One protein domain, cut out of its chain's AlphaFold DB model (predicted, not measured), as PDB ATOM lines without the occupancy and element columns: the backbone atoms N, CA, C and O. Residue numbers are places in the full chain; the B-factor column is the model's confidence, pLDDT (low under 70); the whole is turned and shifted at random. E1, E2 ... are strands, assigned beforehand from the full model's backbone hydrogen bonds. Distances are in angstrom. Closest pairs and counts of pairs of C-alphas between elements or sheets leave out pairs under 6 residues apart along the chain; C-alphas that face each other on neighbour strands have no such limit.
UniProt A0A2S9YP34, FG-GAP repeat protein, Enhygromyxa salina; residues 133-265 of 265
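AT A GLANCE: This is residues 133 to 265 of the 265 residues of the protein "FG-GAP repeat protein" of Enhygromyxa salina (UniProt A0A2S9YP34). There is little regular structure: two small twisted antiparallel sheets, E1 to E5 and E6 to E9, stand side by side, joined by residues 198 to 220. The 133 printed residues have no named helix and nine strands, E1 to E9 in chain order; the class is all strand, with 46 residues in them. The whole is compact, radius of gyration of the C-alphas 15.3 A, spanning 51 by 39 by 23 A.

IN THESE COORDINATES: E2 is residues 156 to 163, 21.2 A long; E1 142 to 147, from C-alpha 142 at (-33.800, -38.878, 54.398); E3 168 to 170; E4 178 to 182; E5 194 to 197. E7 is 235 to 242, 21.3 A; E6 221 to 226; E8 247 to 249; E9 259 to 261, ending at C-alpha 261 (-47.770, -26.831, 39.086).

HOW THE PARTS SIT: E1 lies on one side of E2, N 145 and O 158 3.0 A apart; E4 lies on the other, N 159 and O 180 2.8 A apart. E6 and E7 form a hairpin, N 224 and O 237 3.0 A apart. E5 and E6 are apart.

THE WHOLE: The printed part has no cut; links E4 to E5 and E5 to E6 are long; no printed residue is under 70 in pLDDT.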
ATOM      1  N   SER A 133     -29.160 -40.974  44.848       97.06
ATOM      2  CA  SER A 133     -30.497 -41.043  45.430       97.06
ATOM      3  C   SER A 133     -30.529 -42.070  46.547       97.06
ATOM      4  O   SER A 133     -29.871 -43.111  46.440       97.06
ATOM      5  N   GLY A 134     -31.354 -41.821  47.553       95.69
ATOM      6  CA  GLY A 134     -31.563 -42.721  48.675       95.69
ATOM      7  C   GLY A 134     -33.011 -42.713  49.121       95.69
ATOM      8  O   GLY A 134     -33.746 -41.759  48.871       95.69
ATOM      9  N   ASN A 135     -33.413 -43.821  49.736       94.69
ATOM     10  CA  ASN A 135     -34.716 -43.945  50.369       94.69
ATOM     11  C   ASN A 135     -34.495 -44.172  51.860       94.69
ATOM     12  O   ASN A 135     -33.689 -45.034  52.213       94.69
ATOM     13  N   ALA A 136     -35.196 -43.439  52.705       93.44
ATOM     14  CA  ALA A 136     -35.177 -43.585  54.141       93.44
ATOM     15  C   ALA A 136     -35.708 -44.960  54.557       93.44
ATOM     16  O   ALA A 136     -36.749 -45.420  54.072       93.44
ATOM     17  N   SER A 137     -34.995 -45.611  55.471       89.81
ATOM     18  CA  SER A 137     -35.416 -46.885  56.063       89.81
ATOM     19  C   SER A 137     -35.446 -46.864  57.585       89.81
ATOM     20  O   SER A 137     -36.181 -47.660  58.171       89.81
ATOM     21  N   ASP A 138     -34.703 -45.953  58.214       92.56
ATOM     22  CA  ASP A 138     -34.593 -45.829  59.661       92.56
ATOM     23  C   ASP A 138     -34.840 -44.394  60.158       92.56
ATOM     24  O   ASP A 138     -34.867 -43.422  59.406       92.56
ATOM     25  N   ALA A 139     -35.043 -44.256  61.471       93.50
ATOM     26  CA  ALA A 139     -35.271 -42.962  62.110       93.50
ATOM     27  C   ALA A 139     -34.095 -42.000  61.915       93.50
ATOM     28  O   ALA A 139     -32.987 -42.273  62.376       93.50
ATOM     29  N   GLY A 140     -34.387 -40.845  61.316       92.62
ATOM     30  CA  GLY A 140     -33.418 -39.810  60.962       92.62
ATOM     31  C   GLY A 140     -32.928 -39.884  59.516       92.62
ATOM     32  O   GLY A 140     -32.277 -38.942  59.069       92.62
ATOM     33  N   ASP A 141     -33.243 -40.957  58.785       96.00
ATOM     34  CA  ASP A 141     -32.892 -41.069  57.374       96.00
ATOM     35  C   ASP A 141     -33.752 -40.156  56.502       96.00
ATOM     36  O   ASP A 141     -34.926 -39.901  56.780       96.00
ATOM     37  N   GLN A 142     -33.159 -39.722  55.397       97.50
ATOM     38  CA  GLN A 142     -33.800 -38.878  54.398       97.50
ATOM     39  C   GLN A 142     -34.092 -39.659  53.109       97.50
ATOM     40  O   GLN A 142     -33.338 -40.561  52.740       97.50
ATOM     41  N   ASP A 143     -35.161 -39.291  52.400       97.44
ATOM     42  CA  ASP A 143     -35.260 -39.534  50.958       97.44
ATOM     43  C   ASP A 143     -34.586 -38.363  50.248       97.44
ATOM     44  O   ASP A 143     -34.842 -37.192  50.547       97.44
ATOM     45  N   TRP A 144     -33.738 -38.681  49.278       98.38
ATOM     46  CA  TRP A 144     -33.112 -37.673  48.440       98.38
ATOM     47  C   TRP A 144     -32.928 -38.164  47.020       98.38
ATOM     48  O   TRP A 144     -32.934 -39.362  46.718       98.38
ATOM     49  N   THR A 145     -32.689 -37.205  46.146       98.12
ATOM     50  CA  THR A 145     -32.289 -37.438  44.770       98.12
ATOM     51  C   THR A 145     -31.422 -36.290  44.293       98.12
ATOM     52  O   THR A 145     -31.516 -35.180  44.810       98.12
ATOM     53  N   THR A 146     -30.631 -36.539  43.261       97.62
ATOM     54  CA  THR A 146     -29.929 -35.489  42.541       97.62
ATOM     55  C   THR A 146     -30.596 -35.200  41.203       97.62
ATOM     56  O   THR A 146     -30.804 -36.123  40.412       97.62
ATOM     57  N   THR A 147     -30.950 -33.945  40.950       95.81
ATOM     58  CA  THR A 147     -31.526 -33.466  39.685       95.81
ATOM     59  C   THR A 147     -31.262 -31.974  39.554       95.81
ATOM     60  O   THR A 147     -31.247 -31.291  40.566       95.81
ATOM     61  N   ASP A 148     -31.102 -31.464  38.337       94.81
ATOM     62  CA  ASP A 148     -31.178 -30.019  38.088       94.81
ATOM     63  C   ASP A 148     -32.633 -29.572  38.322       94.81
ATOM     64  O   ASP A 148     -33.541 -30.008  37.600       94.81
ATOM     65  N   LEU A 149     -32.881 -28.836  39.410       94.50
ATOM     66  CA  LEU A 149     -34.214 -28.382  39.809       94.50
ATOM     67  C   LEU A 149     -34.421 -26.893  39.512       94.50
ATOM     68  O   LEU A 149     -35.567 -26.470  39.323       94.50
ATOM     69  N   ASP A 150     -33.348 -26.105  39.467       92.00
ATOM     70  CA  ASP A 150     -33.402 -24.666  39.201       92.00
ATOM     71  C   ASP A 150     -32.960 -24.254  37.785       92.00
ATOM     72  O   ASP A 150     -32.947 -23.062  37.454       92.00
ATOM     73  N   GLY A 151     -32.723 -25.233  36.912       91.25
ATOM     74  CA  GLY A 151     -32.523 -25.061  35.477       91.25
ATOM     75  C   GLY A 151     -31.213 -24.362  35.124       91.25
ATOM     76  O   GLY A 151     -31.092 -23.811  34.021       91.25
ATOM     77  N   ASP A 152     -30.252 -24.310  36.048       92.06
ATOM     78  CA  ASP A 152     -28.969 -23.642  35.841       92.06
ATOM     79  C   ASP A 152     -27.929 -24.527  35.125       92.06
ATOM     80  O   ASP A 152     -26.887 -24.027  34.681       92.06
ATOM     81  N   GLY A 153     -28.270 -25.803  34.913       91.81
ATOM     82  CA  GLY A 153     -27.456 -26.817  34.257       91.81
ATOM     83  C   GLY A 153     -26.623 -27.657  35.223       91.81
ATOM     84  O   GLY A 153     -26.158 -28.720  34.815       91.81
ATOM     85  N   PHE A 154     -26.447 -27.234  36.476       94.94
ATOM     86  CA  PHE A 154     -25.812 -28.042  37.508       94.94
ATOM     87  C   PHE A 154     -26.842 -28.950  38.169       94.94
ATOM     88  O   PHE A 154     -28.009 -28.622  38.355       94.94
ATOM     89  N   VAL A 155     -26.400 -30.141  38.553       96.19
ATOM     90  CA  VAL A 155     -27.256 -31.043  39.314       96.19
ATOM     91  C   VAL A 155     -27.353 -30.553  40.761       96.19
ATOM     92  O   VAL A 155     -26.326 -30.373  41.413       96.19
ATOM     93  N   ASP A 156     -28.570 -30.433  41.294       97.94
ATOM     94  CA  ASP A 156     -28.831 -30.151  42.709       97.94
ATOM     95  C   ASP A 156     -28.948 -31.435  43.528       97.94
ATOM     96  O   ASP A 156     -29.283 -32.499  43.001       97.94
ATOM     97  N   LEU A 157     -28.746 -31.335  44.843       98.62
ATOM     98  CA  LEU A 157     -29.126 -32.371  45.802       98.62
ATOM     99  C   LEU A 157     -30.432 -31.960  46.482       98.62
ATOM    100  O   LEU A 157     -30.496 -30.947  47.179       98.62
ATOM    101  N   VAL A 158     -31.470 -32.771  46.305       98.50
ATOM    102  CA  VAL A 158     -32.830 -32.473  46.755       98.50
ATOM    103  C   VAL A 158     -33.249 -33.492  47.805       98.50
ATOM    104  O   VAL A 158     -33.429 -34.669  47.496       98.50
ATOM    105  N   VAL A 159     -33.431 -33.033  49.042       98.50
ATOM    106  CA  VAL A 159     -34.026 -33.819  50.126       98.50
ATOM    107  C   VAL A 159     -35.536 -33.634  50.079       98.50
ATOM    108  O   VAL A 159     -36.051 -32.526  50.255       98.50
ATOM    109  N   THR A 160     -36.255 -34.721  49.818       97.94
ATOM    110  CA  THR A 160     -37.692 -34.671  49.529       97.94
ATOM    111  C   THR A 160     -38.564 -35.079  50.708       97.94
ATOM    112  O   THR A 160     -39.734 -34.705  50.748       97.94
ATOM    113  N   ALA A 161     -38.024 -35.841  51.652       97.31
ATOM    114  CA  ALA A 161     -38.738 -36.333  52.823       97.31
ATOM    115  C   ALA A 161     -37.758 -36.876  53.868       97.31
ATOM    116  O   ALA A 161     -36.588 -37.118  53.566       97.31
ATOM    117  N   ASP A 162     -38.245 -37.097  55.082       95.19
ATOM    118  CA  ASP A 162     -37.519 -37.774  56.151       95.19
ATOM    119  C   ASP A 162     -38.389 -38.821  56.858       95.19
ATOM    120  O   ASP A 162     -39.621 -38.803  56.795       95.19
ATOM    121  N   TRP A 163     -37.726 -39.793  57.488       94.00
ATOM    122  CA  TRP A 163     -38.368 -40.759  58.372       94.00
ATOM    123  C   TRP A 163     -38.155 -40.336  59.827       94.00
ATOM    124  O   TRP A 163     -37.060 -40.464  60.381       94.00
ATOM    125  N   ASP A 164     -39.212 -39.880  60.499       87.25
ATOM    126  CA  ASP A 164     -39.127 -39.351  61.871       87.25
ATOM    127  C   ASP A 164     -39.156 -40.440  62.967       87.25
ATOM    128  O   ASP A 164     -39.053 -40.164  64.167       87.25
ATOM    129  N   GLY A 165     -39.285 -41.705  62.556       86.62
ATOM    130  CA  GLY A 165     -39.426 -42.875  63.427       86.62
ATOM    131  C   GLY A 165     -40.865 -43.385  63.552       86.62
ATOM    132  O   GLY A 165     -41.072 -44.482  64.076       86.62
ATOM    133  N   VAL A 166     -41.846 -42.624  63.073       85.56
ATOM    134  CA  VAL A 166     -43.272 -42.970  63.064       85.56
ATOM    135  C   VAL A 166     -43.766 -43.118  61.636       85.56
ATOM    136  O   VAL A 166     -44.472 -44.083  61.327       85.56
ATOM    137  N   SER A 167     -43.388 -42.178  60.786       84.25
ATOM    138  CA  SER A 167     -43.884 -42.076  59.427       84.25
ATOM    139  C   SER A 167     -42.847 -41.424  58.522       84.25
ATOM    140  O   SER A 167     -41.802 -40.940  58.954       84.25
ATOM    141  N   PHE A 168     -43.120 -41.560  57.231       90.25
ATOM    142  CA  PHE A 168     -42.296 -41.048  56.159       90.25
ATOM    143  C   PHE A 168     -43.089 -39.969  55.439       90.25
ATOM    144  O   PHE A 168     -44.110 -40.290  54.817       90.25
ATOM    145  N   GLU A 169     -42.653 -38.718  55.547       94.88
ATOM    146  CA  GLU A 169     -43.393 -37.556  55.064       94.88
ATOM    147  C   GLU A 169     -42.499 -36.505  54.413       94.88
ATOM    148  O   GLU A 169     -41.320 -36.362  54.716       94.88
ATOM    149  N   VAL A 170     -43.101 -35.717  53.524       97.19
ATOM    150  CA  VAL A 170     -42.466 -34.539  52.945       97.19
ATOM    151  C   VAL A 170     -42.181 -33.512  54.034       97.19
ATOM    152  O   VAL A 170     -42.979 -33.318  54.960       97.19
ATOM    153  N   LEU A 171     -41.073 -32.793  53.893       96.88
ATOM    154  CA  LEU A 171     -40.657 -31.808  54.883       96.88
ATOM    155  C   LEU A 171     -41.738 -30.734  55.069       96.88
ATOM    156  O   LEU A 171     -42.328 -30.228  54.114       96.88
ATOM    157  N   GLY A 172     -42.027 -30.379  56.324       94.75
ATOM    158  CA  GLY A 172     -43.030 -29.362  56.662       94.75
ATOM    159  C   GLY A 172     -44.495 -29.790  56.475       94.75
ATOM    160  O   GLY A 172     -45.398 -28.942  56.573       94.75
ATOM    161  N   TYR A 173     -44.764 -31.078  56.239       93.19
ATOM    162  CA  TYR A 173     -46.123 -31.616  56.170       93.19
ATOM    163  C   TYR A 173     -46.937 -31.340  57.457       93.19
ATOM    164  O   TYR A 173     -46.396 -31.349  58.565       93.19
ATOM    165  N   PRO A 174     -48.260 -31.085  57.369       91.00
ATOM    166  CA  PRO A 174     -49.039 -30.778  56.163       91.00
ATOM    167  C   PRO A 174     -49.083 -29.276  55.829       91.00
ATOM    168  O   PRO A 174     -49.736 -28.878  54.868       91.00
ATOM    169  N   ASN A 175     -48.483 -28.417  56.660       93.12
ATOM    170  CA  ASN A 175     -48.799 -26.985  56.672       93.12
ATOM    171  C   ASN A 175     -47.967 -26.157  55.687       93.12
ATOM    172  O   ASN A 175     -48.453 -25.146  55.184       93.12
ATOM    173  N   ALA A 176     -46.722 -26.560  55.447       96.38
ATOM    174  CA  ALA A 176     -45.797 -25.887  54.545       96.38
ATOM    175  C   ALA A 176     -44.905 -26.937  53.860       96.38
ATOM    176  O   ALA A 176     -43.704 -26.971  54.134       96.38
ATOM    177  N   PRO A 177     -45.494 -27.830  53.041       97.50
ATOM    178  CA  PRO A 177     -44.729 -28.859  52.358       97.50
ATOM    179  C   PRO A 177     -43.662 -28.214  51.468       97.50
ATOM    180  O   PRO A 177     -43.947 -27.281  50.712       97.50
ATOM    181  N   HIS A 178     -42.434 -28.696  51.587       97.75
ATOM    182  CA  HIS A 178     -41.291 -28.238  50.808       97.75
ATOM    183  C   HIS A 178     -40.281 -29.365  50.622       97.75
ATOM    184  O   HIS A 178     -40.330 -30.379  51.318       97.75
ATOM    185  N   TRP A 179     -39.358 -29.155  49.696       98.19
ATOM    186  CA  TRP A 179     -38.115 -29.913  49.603       98.19
ATOM    187  C   TRP A 179     -36.954 -29.029  50.033       98.19
ATOM    188  O   TRP A 179     -36.997 -27.817  49.833       98.19
ATOM    189  N   ASP A 180     -35.925 -29.619  50.620       98.44
ATOM    190  CA  ASP A 180     -34.683 -28.914  50.917       98.44
ATOM    191  C   ASP A 180     -33.726 -29.107  49.738       98.44
ATOM    192  O   ASP A 180     -33.337 -30.228  49.416       98.44
ATOM    193  N   VAL A 181     -33.378 -28.008  49.066       98.38
ATOM    194  CA  VAL A 181     -32.572 -28.008  47.836       98.38
ATOM    195  C   VAL A 181     -31.206 -27.415  48.130       98.38
ATOM    196  O   VAL A 181     -31.087 -26.229  48.449       98.38
ATOM    197  N   TYR A 182     -30.173 -28.239  48.022       98.62
ATOM    198  CA  TYR A 182     -28.782 -27.815  48.073       98.62
ATOM    199  C   TYR A 182     -28.294 -27.621  46.642       98.62
ATOM    200  O   TYR A 182     -28.108 -28.601  45.916       98.62
ATOM    201  N   ARG A 183     -28.118 -26.357  46.244       97.88
ATOM    202  CA  ARG A 183     -27.804 -26.022  44.854       97.88
ATOM    203  C   ARG A 183     -26.483 -26.608  44.398       97.88
ATOM    204  O   ARG A 183     -25.511 -26.559  45.156       97.88
ATOM    205  N   GLY A 184     -26.462 -27.120  43.177       97.62
ATOM    206  CA  GLY A 184     -25.254 -27.553  42.492       97.62
ATOM    207  C   GLY A 184     -24.328 -26.393  42.127       97.62
ATOM    208  O   GLY A 184     -24.720 -25.233  42.043       97.62
ATOM    209  N   SER A 185     -23.051 -26.707  41.936       95.88
ATOM    210  CA  SER A 185     -22.038 -25.798  41.399       95.88
ATOM    211  C   SER A 185     -20.839 -26.609  40.918       95.88
ATOM    212  O   SER A 185     -20.743 -27.792  41.220       95.88
ATOM    213  N   GLU A 186     -19.862 -25.983  40.261       93.00
ATOM    214  CA  GLU A 186     -18.645 -26.673  39.799       93.00
ATOM    215  C   GLU A 186     -17.839 -27.372  40.925       93.00
ATOM    216  O   GLU A 186     -17.095 -28.316  40.649       93.00
ATOM    217  N   ASP A 187     -17.980 -26.923  42.179       92.88
ATOM    218  CA  ASP A 187     -17.189 -27.387  43.332       92.88
ATOM    219  C   ASP A 187     -17.982 -28.272  44.317       92.88
ATOM    220  O   ASP A 187     -17.454 -28.688  45.361       92.88
ATOM    221  N   GLY A 188     -19.262 -28.538  44.056       97.19
ATOM    222  CA  GLY A 188     -20.115 -29.215  45.026       97.19
ATOM    223  C   GLY A 188     -21.527 -28.678  45.134       97.19
ATOM    224  O   GLY A 188     -21.906 -27.710  44.479       97.19
ATOM    225  N   PHE A 189     -22.264 -29.268  46.066       98.44
ATOM    226  CA  PHE A 189     -23.520 -28.719  46.551       98.44
ATOM    227  C   PHE A 189     -23.269 -27.624  47.599       98.44
ATOM    228  O   PHE A 189     -22.343 -27.713  48.415       98.44
ATOM    229  N   GLU A 190     -24.122 -26.600  47.626       98.06
ATOM    230  CA  GLU A 190     -24.127 -25.603  48.696       98.06
ATOM    231  C   GLU A 190     -24.299 -26.273  50.072       98.06
ATOM    232  O   GLU A 190     -25.009 -27.259  50.230       98.06
ATOM    233  N   ALA A 191     -23.671 -25.726  51.118       95.62
ATOM    234  CA  ALA A 191     -23.745 -26.319  52.461       95.62
ATOM    235  C   ALA A 191     -25.103 -26.107  53.159       95.62
ATOM    236  O   ALA A 191     -25.414 -26.795  54.132       95.62
ATOM    237  N   ALA A 192     -25.883 -25.120  52.717       97.06
ATOM    238  CA  ALA A 192     -27.182 -24.786  53.281       97.06
ATOM    239  C   ALA A 192     -28.263 -24.982  52.222       97.06
ATOM    240  O   ALA A 192     -28.139 -24.453  51.122       97.06
ATOM    241  N   ALA A 193     -29.327 -25.695  52.582       98.00
ATOM    242  CA  ALA A 193     -30.467 -25.870  51.701       98.00
ATOM    243  C   ALA A 193     -31.313 -24.597  51.614       98.00
ATOM    244  O   ALA A 193     -31.463 -23.839  52.582       98.00
ATOM    245  N   VAL A 194     -31.936 -24.412  50.456       97.62
ATOM    246  CA  VAL A 194     -33.103 -23.553  50.293       97.62
ATOM    247  C   VAL A 194     -34.357 -24.407  50.422       97.62
ATOM    248  O   VAL A 194     -34.514 -25.401  49.724       97.62
ATOM    249  N   SER A 195     -35.275 -23.976  51.286       97.69
ATOM    250  CA  SER A 195     -36.615 -24.554  51.374       97.69
ATOM    251  C   SER A 195     -37.394 -24.200  50.105       97.69
ATOM    252  O   SER A 195     -37.737 -23.034  49.886       97.69
ATOM    253  N   TRP A 196     -37.634 -25.201  49.264       95.94
ATOM    254  CA  TRP A 196     -38.334 -25.113  47.989       95.94
ATOM    255  C   TRP A 196     -39.809 -25.478  48.172       95.94
ATOM    256  O   TRP A 196     -40.132 -26.656  48.349       95.94
ATOM    257  N   PRO A 197     -40.735 -24.503  48.157       96.00
ATOM    258  CA  PRO A 197     -42.140 -24.780  48.423       96.00
ATOM    259  C   PRO A 197     -42.742 -25.679  47.347       96.00
ATOM    260  O   PRO A 197     -42.591 -25.417  46.154       96.00
ATOM    261  N   ILE A 198     -43.508 -26.681  47.769       96.38
ATOM    262  CA  ILE A 198     -44.280 -27.536  46.866       96.38
ATOM    263  C   ILE A 198     -45.772 -27.450  47.222       96.38
ATOM    264  O   ILE A 198     -46.137 -27.059  48.335       96.38
ATOM    265  N   PRO A 199     -46.688 -27.771  46.296       95.44
ATOM    266  CA  PRO A 199     -48.112 -27.833  46.611       95.44
ATOM    267  C   PRO A 199     -48.432 -28.934  47.633       95.44
ATOM    268  O   PRO A 199     -47.724 -29.927  47.762       95.44
ATOM    269  N   ALA A 200     -49.573 -28.808  48.313       94.69
ATOM    270  CA  ALA A 200     -50.146 -29.924  49.065       94.69
ATOM    271  C   ALA A 200     -50.726 -30.987  48.108       94.69
ATOM    272  O   ALA A 200     -51.361 -30.647  47.103       94.69
ATOM    273  N   GLY A 201     -50.552 -32.267  48.435       94.69
ATOM    274  CA  GLY A 201     -51.001 -33.398  47.616       94.69
ATOM    275  C   GLY A 201     -50.133 -34.633  47.841       94.69
ATOM    276  O   GLY A 201     -49.594 -34.785  48.929       94.69
ATOM    277  N   GLY A 202     -50.002 -35.487  46.828       95.81
ATOM    278  CA  GLY A 202     -49.169 -36.690  46.863       95.81
ATOM    279  C   GLY A 202     -49.848 -37.855  47.576       95.81
ATOM    280  O   GLY A 202     -51.054 -38.057  47.424       95.81
ATOM    281  N   TRP A 203     -49.076 -38.628  48.334       95.69
ATOM    282  CA  TRP A 203     -49.612 -39.720  49.146       95.69
ATOM    283  C   TRP A 203     -50.324 -39.194  50.393       95.69
ATOM    284  O   TRP A 203     -49.893 -38.235  51.043       95.69
ATOM    285  N   THR A 204     -51.442 -39.825  50.729       93.06
ATOM    286  CA  THR A 204     -52.319 -39.421  51.824       93.06
ATOM    287  C   THR A 204     -51.592 -39.572  53.148       93.06
ATOM    288  O   THR A 204     -51.193 -40.664  53.534       93.06
ATOM    289  N   GLY A 205     -51.451 -38.469  53.884       92.44
ATOM    290  CA  GLY A 205     -50.701 -38.479  55.136       92.44
ATOM    291  C   GLY A 205     -49.200 -38.266  54.965       92.44
ATOM    292  O   GLY A 205     -48.549 -38.117  55.984       92.44
ATOM    293  N   GLN A 206     -48.676 -38.207  53.734       94.81
ATOM    294  CA  GLN A 206     -47.231 -38.174  53.487       94.81
ATOM    295  C   GLN A 206     -46.771 -37.028  52.589       94.81
ATOM    296  O   GLN A 206     -45.695 -36.489  52.808       94.81
ATOM    297  N   GLY A 207     -47.560 -36.604  51.601       96.25
ATOM    298  CA  GLY A 207     -47.140 -35.547  50.679       96.25
ATOM    299  C   GLY A 207     -46.488 -36.052  49.388       96.25
ATOM    300  O   GLY A 207     -46.516 -37.241  49.063       96.25
ATOM    301  N   PHE A 208     -45.868 -35.131  48.643       97.00
ATOM    302  CA  PHE A 208     -45.005 -35.446  47.500       97.00
ATOM    303  C   PHE A 208     -43.593 -35.770  47.993       97.00
ATOM    304  O   PHE A 208     -42.677 -34.957  47.919       97.00
ATOM    305  N   VAL A 209     -43.435 -36.969  48.536       96.00
ATOM    306  CA  VAL A 209     -42.202 -37.434  49.189       96.00
ATOM    307  C   VAL A 209     -41.039 -37.718  48.232       96.00
ATOM    308  O   VAL A 209     -39.943 -38.038  48.680       96.00
ATOM    309  N   ARG A 210     -41.273 -37.633  46.914       95.56
ATOM    310  CA  ARG A 210     -40.337 -37.952  45.822       95.56
ATOM    311  C   ARG A 210     -40.682 -37.154  44.566       95.56
ATOM    312  O   ARG A 210     -41.799 -36.649  44.437       95.56
ATOM    313  N   LEU A 211     -39.775 -37.165  43.589       96.19
ATOM    314  CA  LEU A 211     -40.009 -36.626  42.242       96.19
ATOM    315  C   LEU A 211     -41.144 -37.327  41.488       96.19
ATOM    316  O   LEU A 211     -41.783 -36.739  40.625       96.19
ATOM    317  N   TYR A 212     -41.426 -38.584  41.804       96.81
ATOM    318  CA  TYR A 212     -42.561 -39.306  41.248       96.81
ATOM    319  C   TYR A 212     -43.141 -40.254  42.286       96.81
ATOM    320  O   TYR A 212     -42.446 -40.703  43.199       96.81
ATOM    321  N   GLY A 213     -44.412 -40.584  42.114       95.00
ATOM    322  CA  GLY A 213     -45.106 -41.518  42.978       95.00
ATOM    323  C   GLY A 213     -46.258 -42.179  42.254       95.00
ATOM    324  O   GLY A 213     -46.851 -41.609  41.336       95.00
ATOM    325  N   SER A 214     -46.537 -43.407  42.670       93.94
ATOM    326  CA  SER A 214     -47.711 -44.160  42.251       93.94
ATOM    327  C   SER A 214     -48.616 -44.348  43.452       93.94
ATOM    328  O   SER A 214     -48.141 -44.733  44.519       93.94
ATOM    329  N   ALA A 215     -49.898 -44.068  43.288       91.19
ATOM    330  CA  ALA A 215     -50.897 -44.224  44.320       91.19
ATOM    331  C   ALA A 215     -51.047 -45.697  44.725       91.19
ATOM    332  O   ALA A 215     -51.045 -46.603  43.885       91.19
ATOM    333  N   SER A 216     -51.179 -45.940  46.026       88.44
ATOM    334  CA  SER A 216     -51.405 -47.281  46.573       88.44
ATOM    335  C   SER A 216     -52.634 -47.361  47.469       88.44
ATOM    336  O   SER A 216     -53.234 -48.431  47.568       88.44
ATOM    337  N   ASP A 217     -53.038 -46.239  48.064       91.25
ATOM    338  CA  ASP A 217     -54.154 -46.140  48.992       91.25
ATOM    339  C   ASP A 217     -55.180 -45.077  48.580       91.25
ATOM    340  O   ASP A 217     -54.949 -44.214  47.733       91.25
ATOM    341  N   ALA A 218     -56.385 -45.172  49.152       91.06
ATOM    342  CA  ALA A 218     -57.483 -44.250  48.856       91.06
ATOM    343  C   ALA A 218     -57.101 -42.804  49.200       91.06
ATOM    344  O   ALA A 218     -56.850 -42.491  50.362       91.06
ATOM    345  N   GLY A 219     -57.139 -41.929  48.194       90.19
ATOM    346  CA  GLY A 219     -56.754 -40.520  48.296       90.19
ATOM    347  C   GLY A 219     -55.345 -40.215  47.789       90.19
ATOM    348  O   GLY A 219     -55.031 -39.039  47.588       90.19
ATOM    349  N   ASP A 220     -54.523 -41.237  47.545       95.06
ATOM    350  CA  ASP A 220     -53.198 -41.062  46.962       95.06
ATOM    351  C   ASP A 220     -53.277 -40.587  45.512       95.06
ATOM    352  O   ASP A 220     -54.231 -40.866  44.779       95.06
ATOM    353  N   GLN A 221     -52.225 -39.896  45.093       96.19
ATOM    354  CA  GLN A 221     -52.068 -39.372  43.744       96.19
ATOM    355  C   GLN A 221     -50.973 -40.122  42.981       96.19
ATOM    356  O   GLN A 221     -49.995 -40.564  43.575       96.19
ATOM    357  N   ASP A 222     -51.114 -40.208  41.658       96.62
ATOM    358  CA  ASP A 222     -49.997 -40.478  40.750       96.62
ATOM    359  C   ASP A 222     -49.392 -39.140  40.324       96.62
ATOM    360  O   ASP A 222     -50.102 -38.271  39.796       96.62
ATOM    361  N   TRP A 223     -48.083 -38.971  40.491       97.69
ATOM    362  CA  TRP A 223     -47.391 -37.752  40.074       97.69
ATOM    363  C   TRP A 223     -46.006 -38.015  39.499       97.69
ATOM    364  O   TRP A 223     -45.402 -39.069  39.699       97.69
ATOM    365  N   THR A 224     -45.494 -37.011  38.798       97.62
ATOM    366  CA  THR A 224     -44.120 -36.959  38.306       97.62
ATOM    367  C   THR A 224     -43.662 -35.508  38.201       97.62
ATOM    368  O   THR A 224     -44.482 -34.623  37.946       97.62
ATOM    369  N   THR A 225     -42.369 -35.261  38.389       96.81
ATOM    370  CA  THR A 225     -41.722 -33.996  38.054       96.81
ATOM    371  C   THR A 225     -41.064 -34.080  36.688       96.81
ATOM    372  O   THR A 225     -40.252 -34.970  36.437       96.81
ATOM    373  N   THR A 226     -41.397 -33.151  35.804       95.56
ATOM    374  CA  THR A 226     -40.824 -33.070  34.459       95.56
ATOM    375  C   THR A 226     -41.028 -31.667  33.914       95.56
ATOM    376  O   THR A 226     -42.039 -31.050  34.225       95.56
ATOM    377  N   ASP A 227     -40.106 -31.160  33.099       94.69
ATOM    378  CA  ASP A 227     -40.331 -29.914  32.364       94.69
ATOM    379  C   ASP A 227     -41.404 -30.149  31.284       94.69
ATOM    380  O   ASP A 227     -41.136 -30.638  30.181       94.69
ATOM    381  N   LEU A 228     -42.662 -29.877  31.638       94.94
ATOM    382  CA  LEU A 228     -43.816 -30.123  30.780       94.94
ATOM    383  C   LEU A 228     -43.969 -29.009  29.742       94.94
ATOM    384  O   LEU A 228     -44.576 -29.221  28.685       94.94
ATOM    385  N   ASN A 229     -43.474 -27.817  30.061       93.81
ATOM    386  CA  ASN A 229     -43.746 -26.603  29.311       93.81
ATOM    387  C   ASN A 229     -42.553 -26.141  28.440       93.81
ATOM    388  O   ASN A 229     -42.751 -25.362  27.501       93.81
ATOM    389  N   GLY A 230     -41.370 -26.719  28.655       93.31
ATOM    390  CA  GLY A 230     -40.140 -26.480  27.910       93.31
ATOM    391  C   GLY A 230     -39.372 -25.236  28.360       93.31
ATOM    392  O   GLY A 230     -38.671 -24.653  27.526       93.31
ATOM    393  N   ASP A 231     -39.550 -24.780  29.601       92.69
ATOM    394  CA  ASP A 231     -38.874 -23.592  30.144       92.69
ATOM    395  C   ASP A 231     -37.562 -23.903  30.875       92.69
ATOM    396  O   ASP A 231     -36.849 -22.964  31.236       92.69
ATOM    397  N   GLY A 232     -37.207 -25.183  31.009       90.31
ATOM    398  CA  GLY A 232     -36.008 -25.643  31.701       90.31
ATOM    399  C   GLY A 232     -36.197 -25.883  33.199       90.31
ATOM    400  O   GLY A 232     -35.251 -26.335  33.833       90.31
ATOM    401  N   TYR A 233     -37.385 -25.640  33.758       92.12
ATOM    402  CA  TYR A 233     -37.685 -25.876  35.169       92.12
ATOM    403  C   TYR A 233     -38.611 -27.092  35.317       92.12
ATOM    404  O   TYR A 233     -39.639 -27.177  34.643       92.12
ATOM    405  N   PRO A 234     -38.309 -28.059  36.202       94.12
ATOM    406  CA  PRO A 234     -39.211 -29.179  36.426       94.12
ATOM    407  C   PRO A 234     -40.579 -28.739  36.973       94.12
ATOM    408  O   PRO A 234     -40.682 -28.082  38.010       94.12
ATOM    409  N   ASP A 235     -41.650 -29.184  36.317       96.25
ATOM    410  CA  ASP A 235     -43.032 -28.995  36.754       96.25
ATOM    411  C   ASP A 235     -43.505 -30.202  37.565       96.25
ATOM    412  O   ASP A 235     -43.256 -31.344  37.182       96.25
ATOM    413  N   LEU A 236     -44.275 -29.989  38.637       97.50
ATOM    414  CA  LEU A 236     -44.938 -31.083  39.355       97.50
ATOM    415  C   LEU A 236     -46.294 -31.375  38.711       97.50
ATOM    416  O   LEU A 236     -47.201 -30.537  38.724       97.50
ATOM    417  N   VAL A 237     -46.465 -32.585  38.179       97.88
ATOM    418  CA  VAL A 237     -47.662 -32.987  37.435       97.88
ATOM    419  C   VAL A 237     -48.372 -34.133  38.143       97.88
ATOM    420  O   VAL A 237     -47.840 -35.232  38.249       97.88
ATOM    421  N   VAL A 238     -49.609 -33.892  38.580       97.69
ATOM    422  CA  VAL A 238     -50.524 -34.917  39.095       97.69
ATOM    423  C   VAL A 238     -51.387 -35.440  37.954       97.69
ATOM    424  O   VAL A 238     -52.112 -34.675  37.303       97.69
ATOM    425  N   THR A 239     -51.317 -36.748  37.720       96.00
ATOM    426  CA  THR A 239     -51.898 -37.399  36.537       96.00
ATOM    427  C   THR A 239     -53.146 -38.220  36.841       96.00
ATOM    428  O   THR A 239     -54.044 -38.284  35.996       96.00
ATOM    429  N   ALA A 240     -53.239 -38.794  38.038       94.69
ATOM    430  CA  ALA A 240     -54.367 -39.604  38.484       94.69
ATOM    431  C   ALA A 240     -54.505 -39.573  40.012       94.69
ATOM    432  O   ALA A 240     -53.595 -39.129  40.716       94.69
ATOM    433  N   ASP A 241     -55.642 -40.047  40.509       92.56
ATOM    434  CA  ASP A 241     -55.863 -40.396  41.908       92.56
ATOM    435  C   ASP A 241     -56.417 -41.823  42.044       92.56
ATOM    436  O   ASP A 241     -57.010 -42.386  41.117       92.56
ATOM    437  N   TRP A 242     -56.176 -42.435  43.205       92.25
ATOM    438  CA  TRP A 242     -56.787 -43.707  43.579       92.25
ATOM    439  C   TRP A 242     -57.982 -43.449  44.495       92.25
ATOM    440  O   TRP A 242     -57.842 -43.008  45.638       92.25
ATOM    441  N   ASP A 243     -59.184 -43.757  44.015       86.19
ATOM    442  CA  ASP A 243     -60.437 -43.520  44.747       86.19
ATOM    443  C   ASP A 243     -60.781 -44.627  45.768       86.19
ATOM    444  O   ASP A 243     -61.820 -44.581  46.434       86.19
ATOM    445  N   GLY A 244     -59.912 -45.635  45.900       86.12
ATOM    446  CA  GLY A 244     -60.146 -46.846  46.687       86.12
ATOM    447  C   GLY A 244     -60.596 -48.059  45.862       86.12
ATOM    448  O   GLY A 244     -60.671 -49.160  46.410       86.12
ATOM    449  N   MET A 245     -60.898 -47.887  44.572       86.06
ATOM    450  CA  MET A 245     -61.351 -48.951  43.667       86.06
ATOM    451  C   MET A 245     -60.546 -49.016  42.367       86.06
ATOM    452  O   MET A 245     -60.281 -50.117  41.875       86.06
ATOM    453  N   SER A 246     -60.181 -47.868  41.800       83.88
ATOM    454  CA  SER A 246     -59.431 -47.778  40.549       83.88
ATOM    455  C   SER A 246     -58.568 -46.523  40.475       83.88
ATOM    456  O   SER A 246     -58.843 -45.523  41.130       83.88
ATOM    457  N   PHE A 247     -57.547 -46.583  39.617       86.75
ATOM    458  CA  PHE A 247     -56.814 -45.401  39.169       86.75
ATOM    459  C   PHE A 247     -57.653 -44.659  38.137       86.75
ATOM    460  O   PHE A 247     -57.976 -45.219  37.082       86.75
ATOM    461  N   GLU A 248     -57.976 -43.404  38.419       89.62
ATOM    462  CA  GLU A 248     -58.700 -42.552  37.489       89.62
ATOM    463  C   GLU A 248     -57.918 -41.270  37.209       89.62
ATOM    464  O   GLU A 248     -57.322 -40.655  38.087       89.62
ATOM    465  N   VAL A 249     -57.915 -40.846  35.943       93.00
ATOM    466  CA  VAL A 249     -57.455 -39.497  35.601       93.00
ATOM    467  C   VAL A 249     -58.364 -38.478  36.284       93.00
ATOM    468  O   VAL A 249     -59.584 -38.666  36.339       93.00
ATOM    469  N   LEU A 250     -57.797 -37.372  36.764       90.19
ATOM    470  CA  LEU A 250     -58.547 -36.413  37.571       90.19
ATOM    471  C   LEU A 250     -59.814 -35.932  36.847       90.19
ATOM    472  O   LEU A 250     -59.785 -35.536  35.678       90.19
ATOM    473  N   GLY A 251     -60.940 -35.937  37.563       86.81
ATOM    474  CA  GLY A 251     -62.232 -35.487  37.039       86.81
ATOM    475  C   GLY A 251     -62.905 -36.452  36.054       86.81
ATOM    476  O   GLY A 251     -63.905 -36.072  35.431       86.81
ATOM    477  N   TYR A 252     -62.402 -37.679  35.894       89.81
ATOM    478  CA  TYR A 252     -63.083 -38.726  35.134       89.81
ATOM    479  C   TYR A 252     -64.487 -39.027  35.710       89.81
ATOM    480  O   TYR A 252     -64.719 -38.882  36.910       89.81
ATOM    481  N   PRO A 253     -65.489 -39.368  34.872       88.94
ATOM    482  CA  PRO A 253     -65.488 -39.351  33.404       88.94
ATOM    483  C   PRO A 253     -65.843 -37.985  32.787       88.94
ATOM    484  O   PRO A 253     -65.894 -37.858  31.566       88.94
ATOM    485  N   ASN A 254     -66.144 -36.969  33.600       91.19
ATOM    486  CA  ASN A 254     -66.838 -35.764  33.135       91.19
ATOM    487  C   ASN A 254     -65.902 -34.665  32.615       91.19
ATOM    488  O   ASN A 254     -66.259 -33.946  31.684       91.19
ATOM    489  N   MET A 255     -64.721 -34.520  33.215       93.62
ATOM    490  CA  MET A 255     -63.703 -33.552  32.812       93.62
ATOM    491  C   MET A 255     -62.294 -34.110  33.069       93.62
ATOM    492  O   MET A 255     -61.615 -33.632  33.977       93.62
ATOM    493  N   PRO A 256     -61.852 -35.123  32.300       94.62
ATOM    494  CA  PRO A 256     -60.507 -35.680  32.422       94.62
ATOM    495  C   PRO A 256     -59.436 -34.601  32.237       94.62
ATOM    496  O   PRO A 256     -59.412 -33.928  31.205       94.62
ATOM    497  N   HIS A 257     -58.563 -34.432  33.223       94.56
ATOM    498  CA  HIS A 257     -57.455 -33.482  33.162       94.56
ATOM    499  C   HIS A 257     -56.274 -33.941  34.019       94.56
ATOM    500  O   HIS A 257     -56.412 -34.796  34.888       94.56
ATOM    501  N   TRP A 258     -55.117 -33.330  33.787       96.12
ATOM    502  CA  TRP A 258     -53.992 -33.354  34.717       96.12
ATOM    503  C   TRP A 258     -53.913 -32.023  35.449       96.12
ATOM    504  O   TRP A 258     -54.360 -30.991  34.935       96.12
ATOM    505  N   ARG A 259     -53.341 -32.043  36.648       97.19
ATOM    506  CA  ARG A 259     -53.025 -30.828  37.395       97.19
ATOM    507  C   ARG A 259     -51.518 -30.629  37.356       97.19
ATOM    508  O   ARG A 259     -50.793 -31.465  37.872       97.19
ATOM    509  N   ALA A 260     -51.071 -29.530  36.762       96.81
ATOM    510  CA  ALA A 260     -49.665 -29.151  36.723       96.81
ATOM    511  C   ALA A 260     -49.424 -27.932  37.619       96.81
ATOM    512  O   ALA A 260     -50.234 -27.000  37.638       96.81
ATOM    513  N   TYR A 261     -48.316 -27.957  38.346       96.75
ATOM    514  CA  TYR A 261     -47.770 -26.831  39.086       96.75
ATOM    515  C   TYR A 261     -46.440 -26.484  38.435       96.75
ATOM    516  O   TYR A 261     -45.498 -27.269  38.521       96.75
ATOM    517  N   PHE A 262     -46.415 -25.354  37.729       94.25
ATOM    518  CA  PHE A 262     -45.263 -24.986  36.921       94.25
ATOM    519  C   PHE A 262     -44.101 -24.522  37.795       94.25
ATOM    520  O   PHE A 262     -44.318 -23.715  38.709       94.25
ATOM    521  N   GLY A 263     -42.905 -25.036  37.508       88.50
ATOM    522  CA  GLY A 263     -41.661 -24.534  38.076       88.50
ATOM    523  C   GLY A 263     -41.444 -23.076  37.672       88.50
ATOM    524  O   GLY A 263     -41.976 -22.605  36.667       88.50
ATOM    525  N   THR A 264     -40.721 -22.313  38.489       80.50
ATOM    526  CA  THR A 264     -40.362 -20.930  38.154       80.50
ATOM    527  C   THR A 264     -38.939 -20.619  38.616       80.50
ATOM    528  O   THR A 264     -38.530 -21.197  39.623       80.50
ATOM    529  N   PRO A 265     -38.244 -19.667  37.960       72.25
ATOM    530  CA  PRO A 265     -36.955 -19.145  38.417       72.25
ATOM    531  C   PRO A 265     -36.989 -18.520  39.820       72.25
ATOM    532  O   PRO A 265     -38.072 -18.034  40.236       72.25
TER     533      PRO A 265